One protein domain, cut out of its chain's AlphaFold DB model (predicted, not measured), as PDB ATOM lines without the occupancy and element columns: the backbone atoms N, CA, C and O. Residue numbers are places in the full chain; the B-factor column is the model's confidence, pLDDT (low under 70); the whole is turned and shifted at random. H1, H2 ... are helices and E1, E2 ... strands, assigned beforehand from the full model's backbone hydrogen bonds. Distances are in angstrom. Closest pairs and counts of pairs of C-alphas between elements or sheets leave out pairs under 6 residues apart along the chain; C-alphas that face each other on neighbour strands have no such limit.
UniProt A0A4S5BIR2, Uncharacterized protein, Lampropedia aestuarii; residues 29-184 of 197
ATOM      1  N   VAL A  29      50.631  34.512  24.320       32.44
ATOM      2  CA  VAL A  29      49.795  35.541  24.952       32.44
ATOM      3  C   VAL A  29      49.550  35.120  26.394       32.44
ATOM      4  O   VAL A  29      49.166  33.979  26.594       32.44
ATOM      5  N   LEU A  30      49.739  35.985  27.388       39.19
ATOM      6  CA  LEU A  30      49.382  35.671  28.781       39.19
ATOM      7  C   LEU A  30      48.214  36.496  29.252       39.19
ATOM      8  O   LEU A  30      48.368  37.710  29.283       39.19
ATOM      9  N   THR A  31      47.131  35.883  29.716       32.69
ATOM     10  CA  THR A  31      46.062  36.640  30.382       32.69
ATOM     11  C   THR A  31      46.036  36.361  31.872       32.69
ATOM     12  O   THR A  31      46.075  35.196  32.246       32.69
ATOM     13  N   PHE A  32      45.906  37.385  32.712       42.66
ATOM     14  CA  PHE A  32      45.728  37.202  34.154       42.66
ATOM     15  C   PHE A  32      44.482  37.918  34.670       42.66
ATOM     16  O   PHE A  32      44.120  38.983  34.166       42.66
ATOM     17  N   GLY A  33      43.860  37.348  35.703       34.09
ATOM     18  CA  GLY A  33      42.816  37.994  36.491       34.09
ATOM     19  C   GLY A  33      42.574  37.260  37.813       34.09
ATOM     20  O   GLY A  33      42.554  36.030  37.839       34.09
ATOM     21  N   GLY A  34      42.409  38.023  38.897       37.44
ATOM     22  CA  GLY A  34      42.030  37.526  40.225       37.44
ATOM     23  C   GLY A  34      42.443  38.480  41.354       37.44
ATOM     24  O   GLY A  34      43.477  39.133  41.253       37.44
ATOM     25  N   ASP A  35      41.638  38.561  42.418       37.78
ATOM     26  CA  ASP A  35      42.015  39.216  43.680       37.78
ATOM     27  C   ASP A  35      42.717  38.192  44.591       37.78
ATOM     28  O   ASP A  35      42.153  37.135  44.883       37.78
ATOM     29  N   PHE A  36      43.921  38.510  45.079       41.06
ATOM     30  CA  PHE A  36      44.657  37.701  46.060       41.06
ATOM     31  C   PHE A  36      44.575  38.282  47.479       41.06
ATOM     32  O   PHE A  36      45.072  39.385  47.717       41.06
ATOM     33  N   PRO A  37      44.060  37.541  48.478       35.41
ATOM     34  CA  PRO A  37      44.356  37.841  49.875       35.41
ATOM     35  C   PRO A  37      45.671  37.202  50.342       35.41
ATOM     36  O   PRO A  37      45.749  35.991  50.569       35.41
ATOM     37  N   GLY A  38      46.663  38.053  50.607       44.56
ATOM     38  CA  GLY A  38      47.825  37.746  51.449       44.56
ATOM     39  C   GLY A  38      49.168  37.702  50.715       44.56
ATOM     40  O   GLY A  38      49.292  37.106  49.646       44.56
ATOM     41  N   ASP A  39      50.191  38.288  51.346       45.66
ATOM     42  CA  ASP A  39      51.552  38.407  50.799       45.66
ATOM     43  C   ASP A  39      52.230  37.042  50.558       45.66
ATOM     44  O   ASP A  39      52.972  36.877  49.591       45.66
ATOM     45  N   ASP A  40      51.951  36.033  51.388       42.34
ATOM     46  CA  ASP A  40      52.679  34.757  51.347       42.34
ATOM     47  C   ASP A  40      52.267  33.856  50.164       42.34
ATOM     48  O   ASP A  40      53.122  33.252  49.514       42.34
ATOM     49  N   GLY A  41      50.972  33.800  49.824       45.81
ATOM     50  CA  GLY A  41      50.476  33.029  48.671       45.81
ATOM     51  C   GLY A  41      50.848  33.666  47.328       45.81
ATOM     52  O   GLY A  41      51.203  32.969  46.375       45.81
ATOM     53  N   ALA A  42      50.851  35.001  47.286       47.50
ATOM     54  CA  ALA A  42      51.339  35.792  46.163       47.50
ATOM     55  C   ALA A  42      52.820  35.502  45.858       47.50
ATOM     56  O   ALA A  42      53.189  35.320  44.697       47.50
ATOM     57  N   LEU A  43      53.668  35.400  46.889       50.06
ATOM     58  CA  LEU A  43      55.108  35.157  46.745       50.06
ATOM     59  C   LEU A  43      55.447  33.766  46.188       50.06
ATOM     60  O   LEU A  43      56.376  33.639  45.383       50.06
ATOM     61  N   ASP A  44      54.709  32.724  46.564       51.56
ATOM     62  CA  ASP A  44      54.942  31.373  46.036       51.56
ATOM     63  C   ASP A  44      54.380  31.192  44.614       51.56
ATOM     64  O   ASP A  44      55.014  30.531  43.776       51.56
ATOM     65  N   ALA A  45      53.263  31.854  44.288       51.47
ATOM     66  CA  ALA A  45      52.777  31.965  42.911       51.47
ATOM     67  C   ALA A  45      53.790  32.716  42.029       51.47
ATOM     68  O   ALA A  45      54.165  32.216  40.967       51.47
ATOM     69  N   LEU A  46      54.320  33.847  42.513       52.78
ATOM     70  CA  LEU A  46      55.387  34.624  41.871       52.78
ATOM     71  C   LEU A  46      56.611  33.761  41.564       52.78
ATOM     72  O   LEU A  46      57.095  33.763  40.436       52.78
ATOM     73  N   ARG A  47      57.100  32.986  42.538       54.78
ATOM     74  CA  ARG A  47      58.260  32.095  42.353       54.78
ATOM     75  C   ARG A  47      57.997  31.016  41.311       54.78
ATOM     76  O   ARG A  47      58.849  30.768  40.457       54.78
ATOM     77  N   THR A  48      56.824  30.393  41.366       55.69
ATOM     78  CA  THR A  48      56.440  29.330  40.430       55.69
ATOM     79  C   THR A  48      56.339  29.880  39.012       55.69
ATOM     80  O   THR A  48      56.997  29.368  38.106       55.69
ATOM     81  N   ILE A  49      55.598  30.970  38.832       54.56
ATOM     82  CA  ILE A  49      55.389  31.637  37.547       54.56
ATOM     83  C   ILE A  49      56.717  32.174  36.998       54.56
ATOM     84  O   ILE A  49      57.042  31.903  35.847       54.56
ATOM     85  N   SER A  50      57.539  32.830  37.821       55.06
ATOM     86  CA  SER A  50      58.868  33.330  37.437       55.06
ATOM     87  C   SER A  50      59.797  32.206  36.957       55.06
ATOM     88  O   SER A  50      60.441  32.335  35.915       55.06
ATOM     89  N   SER A  51      59.802  31.055  37.642       58.97
ATOM     90  CA  SER A  51      60.610  29.890  37.238       58.97
ATOM     91  C   SER A  51      60.170  29.269  35.905       58.97
ATOM     92  O   SER A  51      60.978  28.682  35.184       58.97
ATOM     93  N   GLN A  52      58.889  29.416  35.562       55.22
ATOM     94  CA  GLN A  52      58.285  28.935  34.321       55.22
ATOM     95  C   GLN A  52      58.435  29.961  33.190       55.22
ATOM     96  O   GLN A  52      58.565  29.592  32.024       55.22
ATOM     97  N   TRP A  53      58.478  31.252  33.519       56.53
ATOM     98  CA  TRP A  53      58.458  32.347  32.553       56.53
ATOM     99  C   TRP A  53      59.658  32.340  31.614       56.53
ATOM    100  O   TRP A  53      59.488  32.536  30.416       56.53
ATOM    101  N   GLY A  54      60.858  32.038  32.122       55.56
ATOM    102  CA  GLY A  54      62.056  31.909  31.285       55.56
ATOM    103  C   GLY A  54      61.933  30.803  30.227       55.56
ATOM    104  O   GLY A  54      62.496  30.922  29.141       55.56
ATOM    105  N   ARG A  55      61.143  29.752  30.500       56.75
ATOM    106  CA  ARG A  55      60.811  28.711  29.513       56.75
ATOM    107  C   ARG A  55      59.748  29.161  28.512       56.75
ATOM    108  O   ARG A  55      59.836  28.775  27.354       56.75
ATOM    109  N   ILE A  56      58.768  29.951  28.949       53.81
ATOM    110  CA  ILE A  56      57.630  30.382  28.121       53.81
ATOM    111  C   ILE A  56      58.029  31.546  27.192       53.81
ATOM    112  O   ILE A  56      57.680  31.565  26.014       53.81
ATOM    113  N   PHE A  57      58.806  32.507  27.695       51.47
ATOM    114  CA  PHE A  57      59.107  33.761  26.998       51.47
ATOM    115  C   PHE A  57      60.482  33.814  26.338       51.47
ATOM    116  O   PHE A  57      60.704  34.692  25.510       51.47
ATOM    117  N   GLY A  58      61.359  32.840  26.600       54.97
ATOM    118  CA  GLY A  58      62.698  32.784  26.013       54.97
ATOM    119  C   GLY A  58      63.534  34.045  26.279       54.97
ATOM    120  O   GLY A  58      63.222  34.855  27.150       54.97
ATOM    121  N   GLU A  59      64.621  34.211  25.524       57.06
ATOM    122  CA  GLU A  59      65.472  35.405  25.589       57.06
ATOM    123  C   GLU A  59      64.925  36.486  24.641       57.06
ATOM    124  O   GLU A  59      65.221  36.501  23.446       57.06
ATOM    125  N   CYS A  60      64.081  37.374  25.165       62.28
ATOM    126  CA  CYS A  60      63.755  38.656  24.540       62.28
ATOM    127  C   CYS A  60      64.063  39.792  25.521       62.28
ATOM    128  O   CYS A  60      63.758  39.686  26.711       62.28
ATOM    129  N   ASP A  61      64.648  40.878  25.007       69.56
ATOM    130  CA  ASP A  61      65.033  42.038  25.821       69.56
ATOM    131  C   ASP A  61      63.806  42.793  26.355       69.56
ATOM    132  O   ASP A  61      63.809  43.268  27.493       69.56
ATOM    133  N   PHE A  62      62.737  42.852  25.550       75.12
ATOM    134  CA  PHE A  62      61.499  43.563  25.859       75.12
ATOM    135  C   PHE A  62      60.260  42.791  25.398       75.12
ATOM    136  O   PHE A  62      60.311  42.017  24.439       75.12
ATOM    137  N   TYR A  63      59.149  43.053  26.081       76.38
ATOM    138  CA  TYR A  63      57.819  42.525  25.792       76.38
ATOM    139  C   TYR A  63      56.808  43.661  25.758       76.38
ATOM    140  O   TYR A  63      56.946  44.635  26.504       76.38
ATOM    141  N   ASP A  64      55.772  43.490  24.945       81.56
ATOM    142  CA  ASP A  64      54.604  44.355  24.949       81.56
ATOM    143  C   ASP A  64      53.499  43.728  25.805       81.56
ATOM    144  O   ASP A  64      53.207  42.535  25.713       81.56
ATOM    145  N   ALA A  65      52.853  44.538  26.631       80.00
ATOM    146  CA  ALA A  65      51.696  44.163  27.421       80.00
ATOM    147  C   ALA A  65      50.547  45.135  27.191       80.00
ATOM    148  O   ALA A  65      50.705  46.350  27.252       80.00
ATOM    149  N   LEU A  66      49.360  44.587  26.983       83.75
ATOM    150  CA  LEU A  66      48.118  45.281  27.238       83.75
ATOM    151  C   LEU A  66      47.787  45.132  28.714       83.75
ATOM    152  O   LEU A  66      47.612  44.023  29.201       83.75
ATOM    153  N   MET A  67      47.651  46.233  29.427       83.38
ATOM    154  CA  MET A  67      47.309  46.212  30.841       83.38
ATOM    155  C   MET A  67      46.000  46.939  31.055       83.38
ATOM    156  O   MET A  67      45.767  47.991  30.471       83.38
ATOM    157  N   VAL A  68      45.137  46.372  31.884       81.50
ATOM    158  CA  VAL A  68      43.789  46.849  32.155       81.50
ATOM    159  C   VAL A  68      43.607  46.966  33.658       81.50
ATOM    160  O   VAL A  68      43.775  45.996  34.395       81.50
ATOM    161  N   LEU A  69      43.277  48.168  34.124       77.50
ATOM    162  CA  LEU A  69      43.017  48.376  35.545       77.50
ATOM    163  C   LEU A  69      41.684  47.750  35.957       77.50
ATOM    164  O   LEU A  69      40.723  47.794  35.175       77.50
ATOM    165  N   PRO A  70      41.578  47.265  37.209       68.06
ATOM    166  CA  PRO A  70      40.278  47.002  37.803       68.06
ATOM    167  C   PRO A  70      39.424  48.271  37.731       68.06
ATOM    168  O   PRO A  70      39.935  49.396  37.741       68.06
ATOM    169  N   ARG A  71      38.105  48.092  37.604       68.94
ATOM    170  CA  ARG A  71      37.173  49.204  37.388       68.94
ATOM    171  C   ARG A  71      37.370  50.257  38.482       68.94
ATOM    172  O   ARG A  71      37.202  49.976  39.664       68.94
ATOM    173  N   VAL A  72      37.713  51.477  38.074       67.19
ATOM    174  CA  VAL A  72      37.940  52.582  39.003       67.19
ATOM    175  C   VAL A  72      36.625  53.326  39.189       67.19
ATOM    176  O   VAL A  72      36.114  53.960  38.260       67.19
ATOM    177  N   PHE A  73      36.076  53.231  40.396       61.84
ATOM    178  CA  PHE A  73      34.827  53.876  40.788       61.84
ATOM    179  C   PHE A  73      35.101  55.276  41.371       61.84
ATOM    180  O   PHE A  73      36.142  55.506  41.987       61.84
ATOM    181  N   PHE A  74      34.136  56.192  41.231       57.56
ATOM    182  CA  PHE A  74      34.137  57.565  41.779       57.56
ATOM    183  C   PHE A  74      35.097  58.570  41.113       57.56
ATOM    184  O   PHE A  74      36.131  58.219  40.570       57.56
ATOM    185  N   ASN A  75      34.766  59.869  41.164       62.06
ATOM    186  CA  ASN A  75      35.620  60.976  40.690       62.06
ATOM    187  C   ASN A  75      36.176  60.828  39.255       62.06
ATOM    188  O   ASN A  75      37.307  61.227  38.972       62.06
ATOM    189  N   ASN A  76      35.355  60.347  38.315       65.69
ATOM    190  CA  ASN A  76      35.749  60.081  36.922       65.69
ATOM    191  C   ASN A  76      36.479  61.253  36.235       65.69
ATOM    192  O   ASN A  76      37.391  61.033  35.447       65.69
ATOM    193  N   GLY A  77      36.136  62.510  36.548       66.06
ATOM    194  CA  GLY A  77      36.824  63.685  35.993       66.06
ATOM    195  C   GLY A  77      38.246  63.925  36.531       66.06
ATOM    196  O   GLY A  77      39.051  64.571  35.858       66.06
ATOM    197  N   ILE A  78      38.560  63.435  37.733       72.12
ATOM    198  CA  ILE A  78      39.917  63.435  38.301       72.12
ATOM    199  C   ILE A  78      40.673  62.215  37.775       72.12
ATOM    200  O   ILE A  78      41.795  62.360  37.298       72.12
ATOM    201  N   ASN A  79      40.038  61.042  37.768       72.00
ATOM    202  CA  ASN A  79      40.672  59.801  37.321       72.00
ATOM    203  C   ASN A  79      41.056  59.853  35.837       72.00
ATOM    204  O   ASN A  79      42.169  59.476  35.490       72.00
ATOM    205  N   ARG A  80      40.210  60.436  34.973       74.81
ATOM    206  CA  ARG A  80      40.556  60.695  33.559       74.81
ATOM    207  C   ARG A  80      41.805  61.556  33.387       74.81
ATOM    208  O   ARG A  80      42.501  61.403  32.399       74.81
ATOM    209  N   ARG A  81      42.061  62.486  34.313       79.12
ATOM    210  CA  ARG A  81      43.240  63.367  34.265       79.12
ATOM    211  C   ARG A  81      44.496  62.716  34.830       79.12
ATOM    212  O   ARG A  81      45.586  63.170  34.511       79.12
ATOM    213  N   ARG A  82      44.338  61.714  35.695       82.06
ATOM    214  CA  ARG A  82      45.449  60.941  36.257       82.06
ATOM    215  C   ARG A  82      45.986  59.933  35.238       82.06
ATOM    216  O   ARG A  82      47.198  59.818  35.123       82.06
ATOM    217  N   GLY A  83      45.105  59.282  34.478       84.19
ATOM    218  CA  GLY A  83      45.512  58.302  33.466       84.19
ATOM    219  C   GLY A  83      46.026  56.997  34.079       84.19
ATOM    220  O   GLY A  83      46.133  56.869  35.302       84.19
ATOM    221  N   PHE A  84      46.330  56.019  33.229       88.69
ATOM    222  CA  PHE A  84      46.780  54.688  33.636       88.69
ATOM    223  C   PHE A  84      48.136  54.764  34.345       88.69
ATOM    224  O   PHE A  84      48.303  54.184  35.419       88.69
ATOM    225  N   SER A  85      49.089  55.528  33.794       89.50
ATOM    226  CA  SER A  85      50.451  55.628  34.341       89.50
ATOM    227  C   SER A  85      50.479  56.116  35.791       89.50
ATOM    228  O   SER A  85      51.298  55.660  36.588       89.50
ATOM    229  N   TRP A  86      49.578  57.032  36.161       87.94
ATOM    230  CA  TRP A  86      49.499  57.520  37.536       87.94
ATOM    231  C   TRP A  86      49.064  56.415  38.498       87.94
ATOM    232  O   TRP A  86      49.680  56.274  39.552       87.94
ATOM    233  N   PHE A  87      48.044  55.630  38.143       83.81
ATOM    234  CA  PHE A  87      47.567  54.527  38.980       83.81
ATOM    235  C   PHE A  87      48.633  53.445  39.123       83.81
ATOM    236  O   PHE A  87      48.916  53.017  40.237       83.81
ATOM    237  N   LEU A  88      49.278  53.075  38.016       84.06
ATOM    238  CA  LEU A  88      50.343  52.079  38.000       84.06
ATOM    239  C   LEU A  88      51.465  52.425  39.000       84.06
ATOM    240  O   LEU A  88      51.838  51.598  39.828       84.06
ATOM    241  N   LYS A  89      51.919  53.684  39.003       84.62
ATOM    242  CA  LYS A  89      52.958  54.159  39.924       84.62
ATOM    243  C   LYS A  89      52.472  54.335  41.366       84.62
ATOM    244  O   LYS A  89      53.166  53.948  42.300       84.62
ATOM    245  N   ASN A  90      51.333  55.001  41.563       81.38
ATOM    246  CA  ASN A  90      50.937  55.502  42.887       81.38
ATOM    247  C   ASN A  90      50.072  54.520  43.681       81.38
ATOM    248  O   ASN A  90      50.107  54.572  44.905       81.38
ATOM    249  N   GLU A  91      49.317  53.649  43.010       78.44
ATOM    250  CA  GLU A  91      48.458  52.658  43.671       78.44
ATOM    251  C   GLU A  91      49.065  51.251  43.615       78.44
ATOM    252  O   GLU A  91      48.991  50.520  44.595       78.44
ATOM    253  N   PHE A  92      49.708  50.882  42.499       73.62
ATOM    254  CA  PHE A  92      50.314  49.552  42.333       73.62
ATOM    255  C   PHE A  92      51.820  49.525  42.618       73.62
ATOM    256  O   PHE A  92      52.407  48.451  42.648       73.62
ATOM    257  N   GLY A  93      52.471  50.677  42.813       78.38
ATOM    258  CA  GLY A  93      53.915  50.731  43.062       78.38
ATOM    259  C   GLY A  93      54.768  50.174  41.914       78.38
ATOM    260  O   GLY A  93      55.916  49.803  42.139       78.38
ATOM    261  N   VAL A  94      54.212  50.099  40.702       78.88
ATOM    262  CA  VAL A  94      54.880  49.545  39.525       78.88
ATOM    263  C   VAL A  94      55.533  50.671  38.729       78.88
ATOM    264  O   VAL A  94      54.856  51.533  38.169       78.88
ATOM    265  N   ASP A  95      56.862  50.634  38.663       79.38
ATOM    266  CA  ASP A  95      57.696  51.622  37.962       79.38
ATOM    267  C   ASP A  95      58.479  51.016  36.782       79.38
ATOM    268  O   ASP A  95      59.056  51.753  35.982       79.38
ATOM    269  N   GLY A  96      58.497  49.687  36.641       78.06
ATOM    270  CA  GLY A  96      59.251  48.991  35.600       78.06
ATOM    271  C   GLY A  96      58.660  49.062  34.187       78.06
ATOM    272  O   GLY A  96      59.258  48.495  33.265       78.06
ATOM    273  N   PHE A  97      57.509  49.709  33.985       84.69
ATOM    274  CA  PHE A  97      56.847  49.772  32.676       84.69
ATOM    275  C   PHE A  97      56.996  51.124  32.010       84.69
ATOM    276  O   PHE A  97      56.764  52.175  32.607       84.69
ATOM    277  N   GLN A  98      57.281  51.073  30.716       89.75
ATOM    278  CA  GLN A  98      57.091  52.198  29.826       89.75
ATOM    279  C   GLN A  98      55.660  52.147  29.287       89.75
ATOM    280  O   GLN A  98      55.308  51.220  28.570       89.75
ATOM    281  N   VAL A  99      54.826  53.125  29.638       90.38
ATOM    282  CA  VAL A  99      53.477  53.250  29.065       90.38
ATOM    283  C   VAL A  99      53.574  54.014  27.746       90.38
ATOM    284  O   VAL A  99      53.883  55.204  27.750       90.38
ATOM    285  N   ASP A 100      53.307  53.339  26.630       90.00
ATOM    286  CA  ASP A 100      53.393  53.919  25.283       90.00
ATOM    287  C   ASP A 100      52.083  54.586  24.861       90.00
ATOM    288  O   ASP A 100      52.075  55.636  24.216       90.00
ATOM    289  N   GLN A 101      50.958  53.957  25.207       90.62
ATOM    290  CA  GLN A 101      49.615  54.446  24.904       90.62
ATOM    291  C   GLN A 101      48.684  54.123  26.065       90.62
ATOM    292  O   GLN A 101      48.758  53.040  26.635       90.62
ATOM    293  N   GLU A 102      47.770  55.035  26.382       91.69
ATOM    294  CA  GLU A 102      46.722  54.819  27.378       91.69
ATOM    295  C   GLU A 102      45.368  55.298  26.855       91.69
ATOM    296  O   GLU A 102      45.268  56.268  26.103       91.69
ATOM    297  N   ASN A 103      44.311  54.586  27.235       89.19
ATOM    298  CA  ASN A 103      42.934  54.919  26.910       89.19
ATOM    299  C   ASN A 103      42.019  54.480  28.060       89.19
ATOM    300  O   ASN A 103      42.432  53.790  28.995       89.19
ATOM    301  N   PHE A 104      40.762  54.899  28.013       87.31
ATOM    302  CA  PHE A 104      39.758  54.466  28.966       87.31
ATOM    303  C   PHE A 104      38.426  54.192  28.278       87.31
ATOM    304  O   PHE A 104      37.987  54.919  27.388       87.31
ATOM    305  N   LEU A 105      37.737  53.176  28.776       83.38
ATOM    306  CA  LEU A 105      36.351  52.893  28.455       83.38
ATOM    307  C   LEU A 105      35.470  53.398  29.592       83.38
ATOM    308  O   LEU A 105      35.805  53.285  30.774       83.38
ATOM    309  N   VAL A 106      34.324  53.966  29.227       80.06
ATOM    310  CA  VAL A 106      33.290  54.332  30.195       80.06
ATOM    311  C   VAL A 106      32.398  53.117  30.402       80.06
ATOM    312  O   VAL A 106      31.786  52.630  29.454       80.06
ATOM    313  N   ALA A 107      32.335  52.636  31.638       71.88
ATOM    314  CA  ALA A 107      31.384  51.625  32.069       71.88
ATOM    315  C   ALA A 107      30.290  52.269  32.934       71.88
ATOM    316  O   ALA A 107      30.470  53.386  33.417       71.88
ATOM    317  N   ASP A 108      29.174  51.563  33.136       71.38
ATOM    318  CA  ASP A 108      27.946  52.095  33.757       71.38
ATOM    319  C   ASP A 108      28.171  52.855  35.082       71.38
ATOM    320  O   ASP A 108      27.484  53.837  35.360       71.38
ATOM    321  N   ASP A 109      29.159  52.453  35.881       70.88
ATOM    322  CA  ASP A 109      29.476  53.011  37.202       70.88
ATOM    323  C   ASP A 109      30.959  53.396  37.387       70.88
ATOM    324  O   ASP A 109      31.374  53.767  38.488       70.88
ATOM    325  N   GLY A 110      31.775  53.379  36.327       77.06
ATOM    326  CA  GLY A 110      33.212  53.618  36.468       77.06
ATOM    327  C   GLY A 110      33.990  53.745  35.166       77.06
ATOM    328  O   GLY A 110      33.436  53.848  34.071       77.06
ATOM    329  N   LEU A 111      35.313  53.762  35.304       79.31
ATOM    330  CA  LEU A 111      36.247  53.769  34.183       79.31
ATOM    331  C   LEU A 111      37.048  52.472  34.176       79.31
ATOM    332  O   LEU A 111      37.500  52.008  35.222       79.31
ATOM    333  N   VAL A 112      37.241  51.919  32.987       81.56
ATOM    334  CA  VAL A 112      38.192  50.836  32.746       81.56
ATOM    335  C   VAL A 112      39.336  51.440  31.957       81.56
ATOM    336  O   VAL A 112      39.136  51.871  30.824       81.56
ATOM    337  N   PHE A 113      40.510  51.540  32.570       85.06
ATOM    338  CA  PHE A 113      41.699  52.039  31.887       85.06
ATOM    339  C   PHE A 113      42.414  50.883  31.213       85.06
ATOM    340  O   PHE A 113      42.530  49.816  31.807       85.06
ATOM    341  N   LEU A 114      42.920  51.130  30.013       89.00
ATOM    342  CA  LEU A 114      43.769  50.219  29.270       89.00
ATOM    343  C   LEU A 114      45.042  50.946  28.840       89.00
ATOM    344  O   LEU A 114      45.003  52.132  28.511       89.00
ATOM    345  N   ALA A 115      46.161  50.238  28.833       90.12
ATOM    346  CA  ALA A 115      47.443  50.768  28.410       90.12
ATOM    347  C   ALA A 115      48.229  49.742  27.598       90.12
ATOM    348  O   ALA A 115      48.225  48.557  27.924       90.12
ATOM    349  N   LYS A 116      48.921  50.218  26.561       90.06
ATOM    350  CA  LYS A 116      50.030  49.507  25.934       90.06
ATOM    351  C   LYS A 116      51.274  49.857  26.741       90.06
ATOM    352  O   LYS A 116      51.648  51.028  26.829       90.06
ATOM    353  N   CYS A 117      51.884  48.843  27.325       88.50
ATOM    354  CA  CYS A 117      53.068  48.938  28.152       88.50
ATOM    355  C   CYS A 117      54.195  48.121  27.524       88.50
ATOM    356  O   CYS A 117      53.964  46.997  27.092       88.50
ATOM    357  N   GLN A 118      55.417  48.634  27.556       87.25
ATOM    358  CA  GLN A 118      56.619  47.869  27.271       87.25
ATOM    359  C   GLN A 118      57.383  47.609  28.570       87.25
ATOM    360  O   GLN A 118      57.512  48.492  29.424       87.25
ATOM    361  N   PHE A 119      57.904  46.394  28.736       83.88
ATOM    362  CA  PHE A 119      58.694  46.030  29.910       83.88
ATOM    363  C   PHE A 119      59.818  45.056  29.564       83.88
ATOM    364  O   PHE A 119      59.723  44.280  28.615       83.88
ATOM    365  N   SER A 120      60.903  45.103  30.340       82.75
ATOM    366  CA  SER A 120      61.996  44.128  30.234       82.75
ATOM    367  C   SER A 120      61.714  42.897  31.088       82.75
ATOM    368  O   SER A 120      61.007  42.993  32.092       82.75
ATOM    369  N   ILE A 121      62.341  41.759  30.774       74.75
ATOM    370  CA  ILE A 121      62.209  40.534  31.587       74.75
ATOM    371  C   ILE A 121      62.562  40.750  33.072       74.75
ATOM    372  O   ILE A 121      62.017  40.082  33.946       74.75
ATOM    373  N   ASN A 122      63.430  41.721  33.377       79.56
ATOM    374  CA  ASN A 122      63.827  42.048  34.749       79.56
ATOM    375  C   ASN A 122      62.684  42.668  35.568       79.56
ATOM    376  O   ASN A 122      62.700  42.587  36.792       79.56
ATOM    377  N   ASN A 123      61.680  43.241  34.898       77.69
ATOM    378  CA  ASN A 123      60.511  43.869  35.515       77.69
ATOM    379  C   ASN A 123      59.309  42.915  35.556       77.69
ATOM    380  O   ASN A 123      58.171  43.335  35.736       77.69
ATOM    381  N   LEU A 124      59.544  41.613  35.382       72.62
ATOM    382  CA  LEU A 124      58.489  40.608  35.387       72.62
ATOM    383  C   LEU A 124      57.720  40.552  36.717       72.62
ATOM    384  O   LEU A 124      56.509  40.343  36.728       72.62
ATOM    385  N   ASN A 125      58.411  40.744  37.841       73.31
ATOM    386  CA  ASN A 125      57.763  40.728  39.152       73.31
ATOM    387  C   ASN A 125      56.690  41.816  39.263       73.31
ATOM    388  O   ASN A 125      55.647  41.558  39.851       73.31
ATOM    389  N   ASP A 126      56.904  42.974  38.637       77.31
ATOM    390  CA  ASP A 126      55.931  44.064  38.605       77.31
ATOM    391  C   ASP A 126      54.684  43.680  37.794       77.31
ATOM    392  O   ASP A 126      53.566  44.040  38.159       77.31
ATOM    393  N   VAL A 127      54.856  42.911  36.709       72.75
ATOM    394  CA  VAL A 127      53.747  42.425  35.859       72.75
ATOM    395  C   VAL A 127      52.871  41.491  36.659       72.75
ATOM    396  O   VAL A 127      51.656  41.654  36.715       72.75
ATOM    397  N   ILE A 128      53.501  40.526  37.319       70.88
ATOM    398  CA  ILE A 128      52.781  39.571  38.143       70.88
ATOM    399  C   ILE A 128      52.137  40.306  39.325       70.88
ATOM    400  O   ILE A 128      50.957  40.101  39.573       70.88
ATOM    401  N   TYR A 129      52.847  41.216  39.998       71.81
ATOM    402  CA  TYR A 129      52.297  42.004  41.104       71.81
ATOM    403  C   TYR A 129      51.050  42.794  40.696       71.81
ATOM    404  O   TYR A 129      50.046  42.765  41.405       71.81
ATOM    405  N   PHE A 130      51.075  43.446  39.533       75.19
ATOM    406  CA  PHE A 130      49.909  44.133  38.988       75.19
ATOM    407  C   PHE A 130      48.700  43.199  38.855       75.19
ATOM    408  O   PHE A 130      47.599  43.536  39.288       75.19
ATOM    409  N   PHE A 131      48.911  42.012  38.288       71.62
ATOM    410  CA  PHE A 131      47.848  41.034  38.090       71.62
ATOM    411  C   PHE A 131      47.325  40.433  39.398       71.62
ATOM    412  O   PHE A 131      46.123  40.234  39.532       71.62
ATOM    413  N   LEU A 132      48.202  40.202  40.378       65.31
ATOM    414  CA  LEU A 132      47.818  39.722  41.711       65.31
ATOM    415  C   LEU A 132      46.938  40.730  42.469       65.31
ATOM    416  O   LEU A 132      46.131  40.338  43.307       65.31
ATOM    417  N   ASN A 133      47.077  42.024  42.171       64.81
ATOM    418  CA  ASN A 133      46.295  43.100  42.782       64.81
ATOM    419  C   ASN A 133      45.025  43.443  41.974       64.81
ATOM    420  O   ASN A 133      44.585  44.594  41.948       64.81
ATOM    421  N   GLY A 134      44.448  42.464  41.270       65.12
ATOM    422  CA  GLY A 134      43.192  42.628  40.530       65.12
ATOM    423  C   GLY A 134      43.337  43.293  39.157       65.12
ATOM    424  O   GLY A 134      42.337  43.532  38.472       65.12
ATOM    425  N   GLY A 135      44.569  43.581  38.726       71.75
ATOM    426  CA  GLY A 135      44.876  43.953  37.352       71.75
ATOM    427  C   GLY A 135      44.490  42.851  36.366       71.75
ATOM    428  O   GLY A 135      44.561  41.662  36.671       71.75
ATOM    429  N   ARG A 136      44.096  43.248  35.158       76.31
ATOM    430  CA  ARG A 136      43.831  42.344  34.031       76.31
ATOM    431  C   ARG A 136      44.691  42.731  32.855       76.31
ATOM    432  O   ARG A 136      45.227  43.833  32.811       76.31
ATOM    433  N   GLY A 137      44.843  41.858  31.878       75.25
ATOM    434  CA  GLY A 137      45.603  42.226  30.697       75.25
ATOM    435  C   GLY A 137      46.157  41.044  29.953       75.25
ATOM    436  O   GLY A 137      45.848  39.899  30.264       75.25
ATOM    437  N   ILE A 138      46.965  41.376  28.958       76.50
ATOM    438  CA  ILE A 138      47.575  40.471  28.013       76.50
ATOM    439  C   ILE A 138      49.063  40.798  27.886       76.50
ATOM    440  O   ILE A 138      49.398  41.925  27.555       76.50
ATOM    441  N   VAL A 139      49.960  39.827  28.048       74.69
ATOM    442  CA  VAL A 139      51.366  39.974  27.618       74.69
ATOM    443  C   VAL A 139      51.534  39.317  26.260       74.69
ATOM    444  O   VAL A 139      51.252  38.131  26.134       74.69
ATOM    445  N   LEU A 140      52.002  40.058  25.259       72.56
ATOM    446  CA  LEU A 140      52.236  39.565  23.908       72.56
ATOM    447  C   LEU A 140      53.726  39.406  23.629       72.56
ATOM    448  O   LEU A 140      54.538  40.302  23.859       72.56
ATOM    449  N   ARG A 141      54.070  38.267  23.031       69.31
ATOM    450  CA  ARG A 141      55.358  38.060  22.371       69.31
ATOM    451  C   ARG A 141      55.108  37.681  20.920       69.31
ATOM    452  O   ARG A 141      54.522  36.634  20.648       69.31
ATOM    453  N   GLY A 142      55.575  38.490  19.977       64.44
ATOM    454  CA  GLY A 142      55.375  38.206  18.561       64.44
ATOM    455  C   GLY A 142      56.002  39.233  17.632       64.44
ATOM    456  O   GLY A 142      56.814  40.049  18.044       64.44
ATOM    457  N   ASP A 143      55.632  39.135  16.360       68.44
ATOM    458  CA  ASP A 143      56.008  40.085  15.313       68.44
ATOM    459  C   ASP A 143      55.441  41.476  15.639       68.44
ATOM    460  O   ASP A 143      54.227  41.602  15.822       68.44
ATOM    461  N   THR A 144      56.306  42.488  15.733       70.50
ATOM    462  CA  THR A 144      55.956  43.847  16.181       70.50
ATOM    463  C   THR A 144      54.807  44.442  15.378       70.50
ATOM    464  O   THR A 144      53.913  45.047  15.962       70.50
ATOM    465  N   ASP A 145      54.754  44.181  14.070       77.00
ATOM    466  CA  ASP A 145      53.715  44.742  13.201       77.00
ATOM    467  C   ASP A 145      52.322  44.202  13.574       77.00
ATOM    468  O   ASP A 145      51.340  44.940  13.631       77.00
ATOM    469  N   LYS A 146      52.235  42.910  13.912       78.31
ATOM    470  CA  LYS A 146      50.975  42.286  14.350       78.31
ATOM    471  C   LYS A 146      50.575  42.705  15.751       78.31
ATOM    472  O   LYS A 146      49.388  42.759  16.056       78.31
ATOM    473  N   VAL A 147      51.564  42.930  16.609       80.00
ATOM    474  CA  VAL A 147      51.349  43.410  17.971       80.00
ATOM    475  C   VAL A 147      50.755  44.819  17.919       80.00
ATOM    476  O   VAL A 147      49.727  45.066  18.545       80.00
ATOM    477  N   ASP A 148      51.315  45.711  17.103       84.88
ATOM    478  CA  ASP A 148      50.791  47.067  16.918       84.88
ATOM    479  C   ASP A 148      49.395  47.083  16.284       84.88
ATOM    480  O   ASP A 148      48.528  47.841  16.729       84.88
ATOM    481  N   ASP A 149      49.141  46.226  15.289       86.69
ATOM    482  CA  ASP A 149      47.807  46.066  14.706       86.69
ATOM    483  C   ASP A 149      46.782  45.571  15.741       86.69
ATOM    484  O   ASP A 149      45.691  46.137  15.836       86.69
ATOM    485  N   PHE A 150      47.146  44.580  16.565       85.62
ATOM    486  CA  PHE A 150      46.310  44.098  17.668       85.62
ATOM    487  C   PHE A 150      45.980  45.225  18.650       85.62
ATOM    488  O   PHE A 150      44.814  45.433  18.993       85.62
ATOM    489  N   PHE A 151      46.990  45.985  19.089       86.12
ATOM    490  CA  PHE A 151      46.778  47.097  20.008       86.12
ATOM    491  C   PHE A 151      45.876  48.158  19.393       86.12
ATOM    492  O   PHE A 151      44.954  48.625  20.053       86.12
ATOM    493  N   ARG A 152      46.076  48.509  18.121       88.69
ATOM    494  CA  ARG A 152      45.204  49.465  17.435       88.69
ATOM    495  C   ARG A 152      43.743  49.015  17.467       88.69
ATOM    496  O   ARG A 152      42.871  49.836  17.754       88.69
ATOM    497  N   ASP A 153      43.464  47.745  17.201       88.56
ATOM    498  CA  ASP A 153      42.092  47.230  17.164       88.56
ATOM    499  C   ASP A 153      41.468  47.183  18.566       88.56
ATOM    500  O   ASP A 153      40.316  47.580  18.749       88.56
ATOM    501  N   VAL A 154      42.259  46.826  19.580       85.31
ATOM    502  CA  VAL A 154      41.865  46.899  20.993       85.31
ATOM    503  C   VAL A 154      41.568  48.318  21.455       85.31
ATOM    504  O   VAL A 154      40.546  48.558  22.095       85.31
ATOM    505  N   PHE A 155      42.419  49.279  21.122       88.06
ATOM    506  CA  PHE A 155      42.224  50.666  21.531       88.06
ATOM    507  C   PHE A 155      41.035  51.334  20.830       88.06
ATOM    508  O   PHE A 155      40.490  52.304  21.359       88.06
ATOM    509  N   ASN A 156      40.609  50.796  19.685       89.00
ATOM    510  CA  ASN A 156      39.410  51.212  18.958       89.00
ATOM    511  C   ASN A 156      38.143  50.446  19.367       89.00
ATOM    512  O   ASN A 156      37.073  50.694  18.805       89.00
ATOM    513  N   TYR A 157      38.233  49.530  20.334       85.38
ATOM    514  CA  TYR A 157      37.080  48.803  20.839       85.38
ATOM    515  C   TYR A 157      36.009  49.770  21.368       85.38
ATOM    516  O   TYR A 157      36.246  50.572  22.271       85.38
ATOM    517  N   SER A 158      34.804  49.672  20.807       83.12
ATOM    518  CA  SER A 158      33.667  50.537  21.145       83.12
ATOM    519  C   SER A 158      32.498  49.783  21.786       83.12
ATOM    520  O   SER A 158      31.399  50.329  21.889       83.12
ATOM    521  N   GLY A 159      32.693  48.511  22.140       82.25
ATOM    522  CA  GLY A 159      31.666  47.691  22.777       82.25
ATOM    523  C   GLY A 159      31.574  47.915  24.294       82.25
ATOM    524  O   GLY A 159      32.297  48.736  24.865       82.25
ATOM    525  N   PRO A 160      30.683  47.184  24.986       78.81
ATOM    526  CA  PRO A 160      30.571  47.244  26.439       78.81
ATOM    527  C   PRO A 160      31.871  46.812  27.126       78.81
ATOM    528  O   PRO A 160      32.465  45.798  26.768       78.81
ATOM    529  N   ALA A 161      32.286  47.518  28.181       74.50
ATOM    530  CA  ALA A 161      33.521  47.197  28.911       74.50
ATOM    531  C   ALA A 161      33.531  45.784  29.534       74.50
ATOM    532  O   ALA A 161      34.595  45.238  29.794       74.50
ATOM    533  N   ARG A 162      32.356  45.188  29.780       72.31
ATOM    534  CA  ARG A 162      32.232  43.811  30.291       72.31
ATOM    535  C   ARG A 162      32.616  42.733  29.273       72.31
ATOM    536  O   ARG A 162      32.945  41.631  29.685       72.31
ATOM    537  N   ASP A 163      32.586  43.053  27.982       76.69
ATOM    538  CA  ASP A 163      32.883  42.098  26.908       76.69
ATOM    539  C   ASP A 163      34.351  42.226  26.443       76.69
ATOM    540  O   ASP A 163      34.782  41.560  25.505       76.69
ATOM    541  N   LEU A 164      35.133  43.080  27.116       76.81
ATOM    542  CA  LEU A 164      36.509  43.417  26.759       76.81
ATOM    543  C   LEU A 164      37.450  42.205  26.828       76.81
ATOM    544  O   LEU A 164      38.252  42.007  25.920       76.81
ATOM    545  N   ASP A 165      37.314  41.372  27.862       73.38
ATOM    546  CA  ASP A 165      38.161  40.188  28.038       73.38
ATOM    547  C   ASP A 165      37.933  39.173  26.900       73.38
ATOM    548  O   ASP A 165      38.888  38.661  26.317       73.38
ATOM    549  N   LEU A 166      36.670  38.952  26.505       72.69
ATOM    550  CA  LEU A 166      36.325  38.102  25.359       72.69
ATOM    551  C   LEU A 166      36.855  38.691  24.048       72.69
ATOM    552  O   LEU A 166      37.421  37.971  23.227       72.69
ATOM    553  N   PHE A 167      36.724  40.005  23.866       80.50
ATOM    554  CA  PHE A 167      37.255  40.685  22.693       80.50
ATOM    555  C   PHE A 167      38.778  40.507  22.575       80.50
ATOM    556  O   PHE A 167      39.277  40.218  21.490       80.50
ATOM    557  N   PHE A 168      39.527  40.616  23.677       78.62
ATOM    558  CA  PHE A 168      40.980  40.416  23.655       78.62
ATOM    559  C   PHE A 168      41.379  39.024  23.181       78.62
ATOM    560  O   PHE A 168      42.327  38.869  22.407       78.62
ATOM    561  N   VAL A 169      40.646  38.019  23.644       72.50
ATOM    562  CA  VAL A 169      40.826  36.627  23.254       72.50
ATOM    563  C   VAL A 169      40.572  36.443  21.761       72.50
ATOM    564  O   VAL A 169      41.429  35.915  21.050       72.50
ATOM    565  N   GLU A 170      39.428  36.919  21.272       77.12
ATOM    566  CA  GLU A 170      39.054  36.810  19.861       77.12
ATOM    567  C   GLU A 170      40.080  37.493  18.952       77.12
ATOM    568  O   GLU A 170      40.511  36.906  17.957       77.12
ATOM    569  N   GLN A 171      40.535  38.695  19.323       81.56
ATOM    570  CA  GLN A 171      41.578  39.400  18.577       81.56
ATOM    571  C   GLN A 171      42.910  38.646  18.616       81.56
ATOM    572  O   GLN A 171      43.564  38.497  17.585       81.56
ATOM    573  N   SER A 172      43.302  38.104  19.770       74.94
ATOM    574  CA  SER A 172      44.553  37.344  19.893       74.94
ATOM    575  C   SER A 172      44.573  36.143  18.938       74.94
ATOM    576  O   SER A 172      45.558  35.921  18.227       74.94
ATOM    577  N   ILE A 173      43.453  35.419  18.854       73.88
ATOM    578  CA  ILE A 173      43.274  34.291  17.930       73.88
ATOM    579  C   ILE A 173      43.266  34.777  16.475       73.88
ATOM    580  O   ILE A 173      43.926  34.174  15.627       73.88
ATOM    581  N   PHE A 174      42.569  35.877  16.175       80.31
ATOM    582  CA  PHE A 174      42.487  36.446  14.826       80.31
ATOM    583  C   PHE A 174      43.866  36.818  14.257       80.31
ATOM    584  O   PHE A 174      44.184  36.474  13.116       80.31
ATOM    585  N   PHE A 175      44.728  37.442  15.063       76.81
ATOM    586  CA  PHE A 175      46.105  37.773  14.671       76.81
ATOM    587  C   PHE A 175      47.053  36.555  14.668       76.81
ATOM    588  O   PHE A 175      48.193  36.624  14.171       76.81
ATOM    589  N   GLY A 176      46.558  35.406  15.134       69.75
ATOM    590  CA  GLY A 176      47.246  34.123  15.142       69.75
ATOM    591  C   GLY A 176      48.337  34.052  16.199       69.75
ATOM    592  O   GLY A 176      49.419  33.536  15.894       69.75
ATOM    593  N   PHE A 177      48.089  34.625  17.380       68.06
ATOM    594  CA  PHE A 177      48.890  34.399  18.578       68.06
ATOM    595  C   PHE A 177      48.388  33.152  19.326       68.06
ATOM    596  O   PHE A 177      47.189  32.875  19.323       68.06
ATOM    597  N   GLU A 178      49.278  32.391  19.971       54.47
ATOM    598  CA  GLU A 178      48.865  31.295  20.858       54.47
ATOM    599  C   GLU A 178      48.539  31.862  22.236       54.47
ATOM    600  O   GLU A 178      49.345  32.592  22.813       54.47
ATOM    601  N   VAL A 179      47.364  31.526  22.768       53.91
ATOM    602  CA  VAL A 179      46.884  32.087  24.029       53.91
ATOM    603  C   VAL A 179      47.123  31.156  25.201       53.91
ATOM    604  O   VAL A 179      46.729  29.997  25.179       53.91
ATOM    605  N   LEU A 180      47.780  31.686  26.226       48.50
ATOM    606  CA  LEU A 180      48.055  31.046  27.496       48.50
ATOM    607  C   LEU A 180      47.347  31.837  28.597       48.50
ATOM    608  O   LEU A 180      47.745  32.933  28.979       48.50
ATOM    609  N   ILE A 181      46.261  31.283  29.110       52.56
ATOM    610  CA  ILE A 181      45.475  31.926  30.160       52.56
ATOM    611  C   ILE A 181      46.001  31.485  31.522       52.56
ATOM    612  O   ILE A 181      46.082  30.295  31.816       52.56
ATOM    613  N   PHE A 182      46.347  32.459  32.356       49.16
ATOM    614  CA  PHE A 182      46.651  32.285  33.768       49.16
ATOM    615  C   PHE A 182      45.475  32.787  34.594       49.16
ATOM    616  O   PHE A 182      45.362  33.964  34.922       49.16
ATOM    617  N   GLU A 183      44.591  31.875  34.962       47.03
ATOM    618  CA  GLU A 183      43.546  32.175  35.931       47.03
ATOM    619  C   GLU A 183      44.096  31.937  37.335       47.03
ATOM    620  O   GLU A 183      44.700  30.895  37.611       47.03
ATOM    621  N   CYS A 184      43.931  32.917  38.222       43.62
ATOM    622  CA  CYS A 184      44.360  32.771  39.600       43.62
ATOM    623  C   CYS A 184      43.165  32.754  40.539       43.62
ATOM    624  O   CYS A 184      42.420  33.725  40.655       43.62
TER     625      CYS A 184
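What this domain is: This is residues 29 to 184 of the 197 residues of an uncharacterized protein of Lampropedia aestuarii (UniProt A0A4S5BIR2). A twisted six-stranded sheet forms the middle slab, with helices H2 and H3 over one face and the helical hairpin H4 and H5 over the other, the sheet curling round H5. H1 packs on H3 and only grazes the sheet. The 156 printed residues hold five named helices and six named strands in the order E1 H1 E2 H2 E3 E4 H3 E5 H4 H5 E6, a mixed class; the mixed sheet runs E3 E4 E2 E5 E1 E6. The whole is compact, with a radius of gyration of the C-alphas of 14.9 A and spans of 42 by 37 by 24 A.

Where its parts are: Look first for the longest strands, E3 at residues 97 to 107, 25.5 A long, and E4 at residues 110 to 120, 30.9 A. E3 bends by 79 degrees at residue 100. Then find E2 at residues 62 to 68, 19.1 A, and E5 at residues 136 to 141, 16.9 A. E1, residues 29 to 33, 13.7 A, begins at C-alpha 29 (49.795, 35.541, 24.952); E6, residues 178 to 183, 16.0 A, ends at C-alpha 183 (43.546, 32.175, 35.931). From C-alpha 39 at (51.552, 38.407, 50.799), H1 runs 25.4 A through residues 39 to 57, with a kink of 36 degrees near residue 51. H2 is residues 76 to 90, 16.9 A; H3 121 to 132, 17.6 A; H4 144 to 155, 16.2 A; H5 161 to 174, 19.9 A.

How they stand to each other: Start at the hairpin E3 and E4, antiparallel, where N 98 and O 118 are 2.9 A apart. E4 and E2 are antiparallel, with N 65 and O 117 at 2.7 A, as are E2 and E5, with N 66 and O 138 at 2.7 A, and E5 and E1, with N 30 and O 139 at 2.9 A. E1 and E6 are parallel, with N 180 and O 29 at 2.7 A. H2 and H3 lie on the same face; the closest C-alphas of H2 and E4, Phe 84 and Phe 113, are 6.0 A apart. On the opposite face, H4 runs along E2, at 10 degrees on the local plane and a height over the sheet of 9.0 A. H4 touches H5 at a shallow tilt of 25 degrees, opposite ways, closest at C-alphas 150 and 171, 6.7 A. H1 touches H3 with residues 42 to 50 alone, at a steep tilt of 46 degrees; C-alphas 46 and 128 are closest, 6.7 A. Every O i to N i+4 pair is within hydrogen-bond range in H4, but 13 of 15 in H1, 6 of 11 in H2, 6 of 8 in H3 and 8 of 10 in H5.

The domain as a whole: The farthest C-alphas, Arg 55 and Gly 77, are 42.9 A apart. The printed part has no cut and no long link. Its mean pLDDT is 70.8; look for values under 70 at, among others, residues 29 to 61 and 176 to 184.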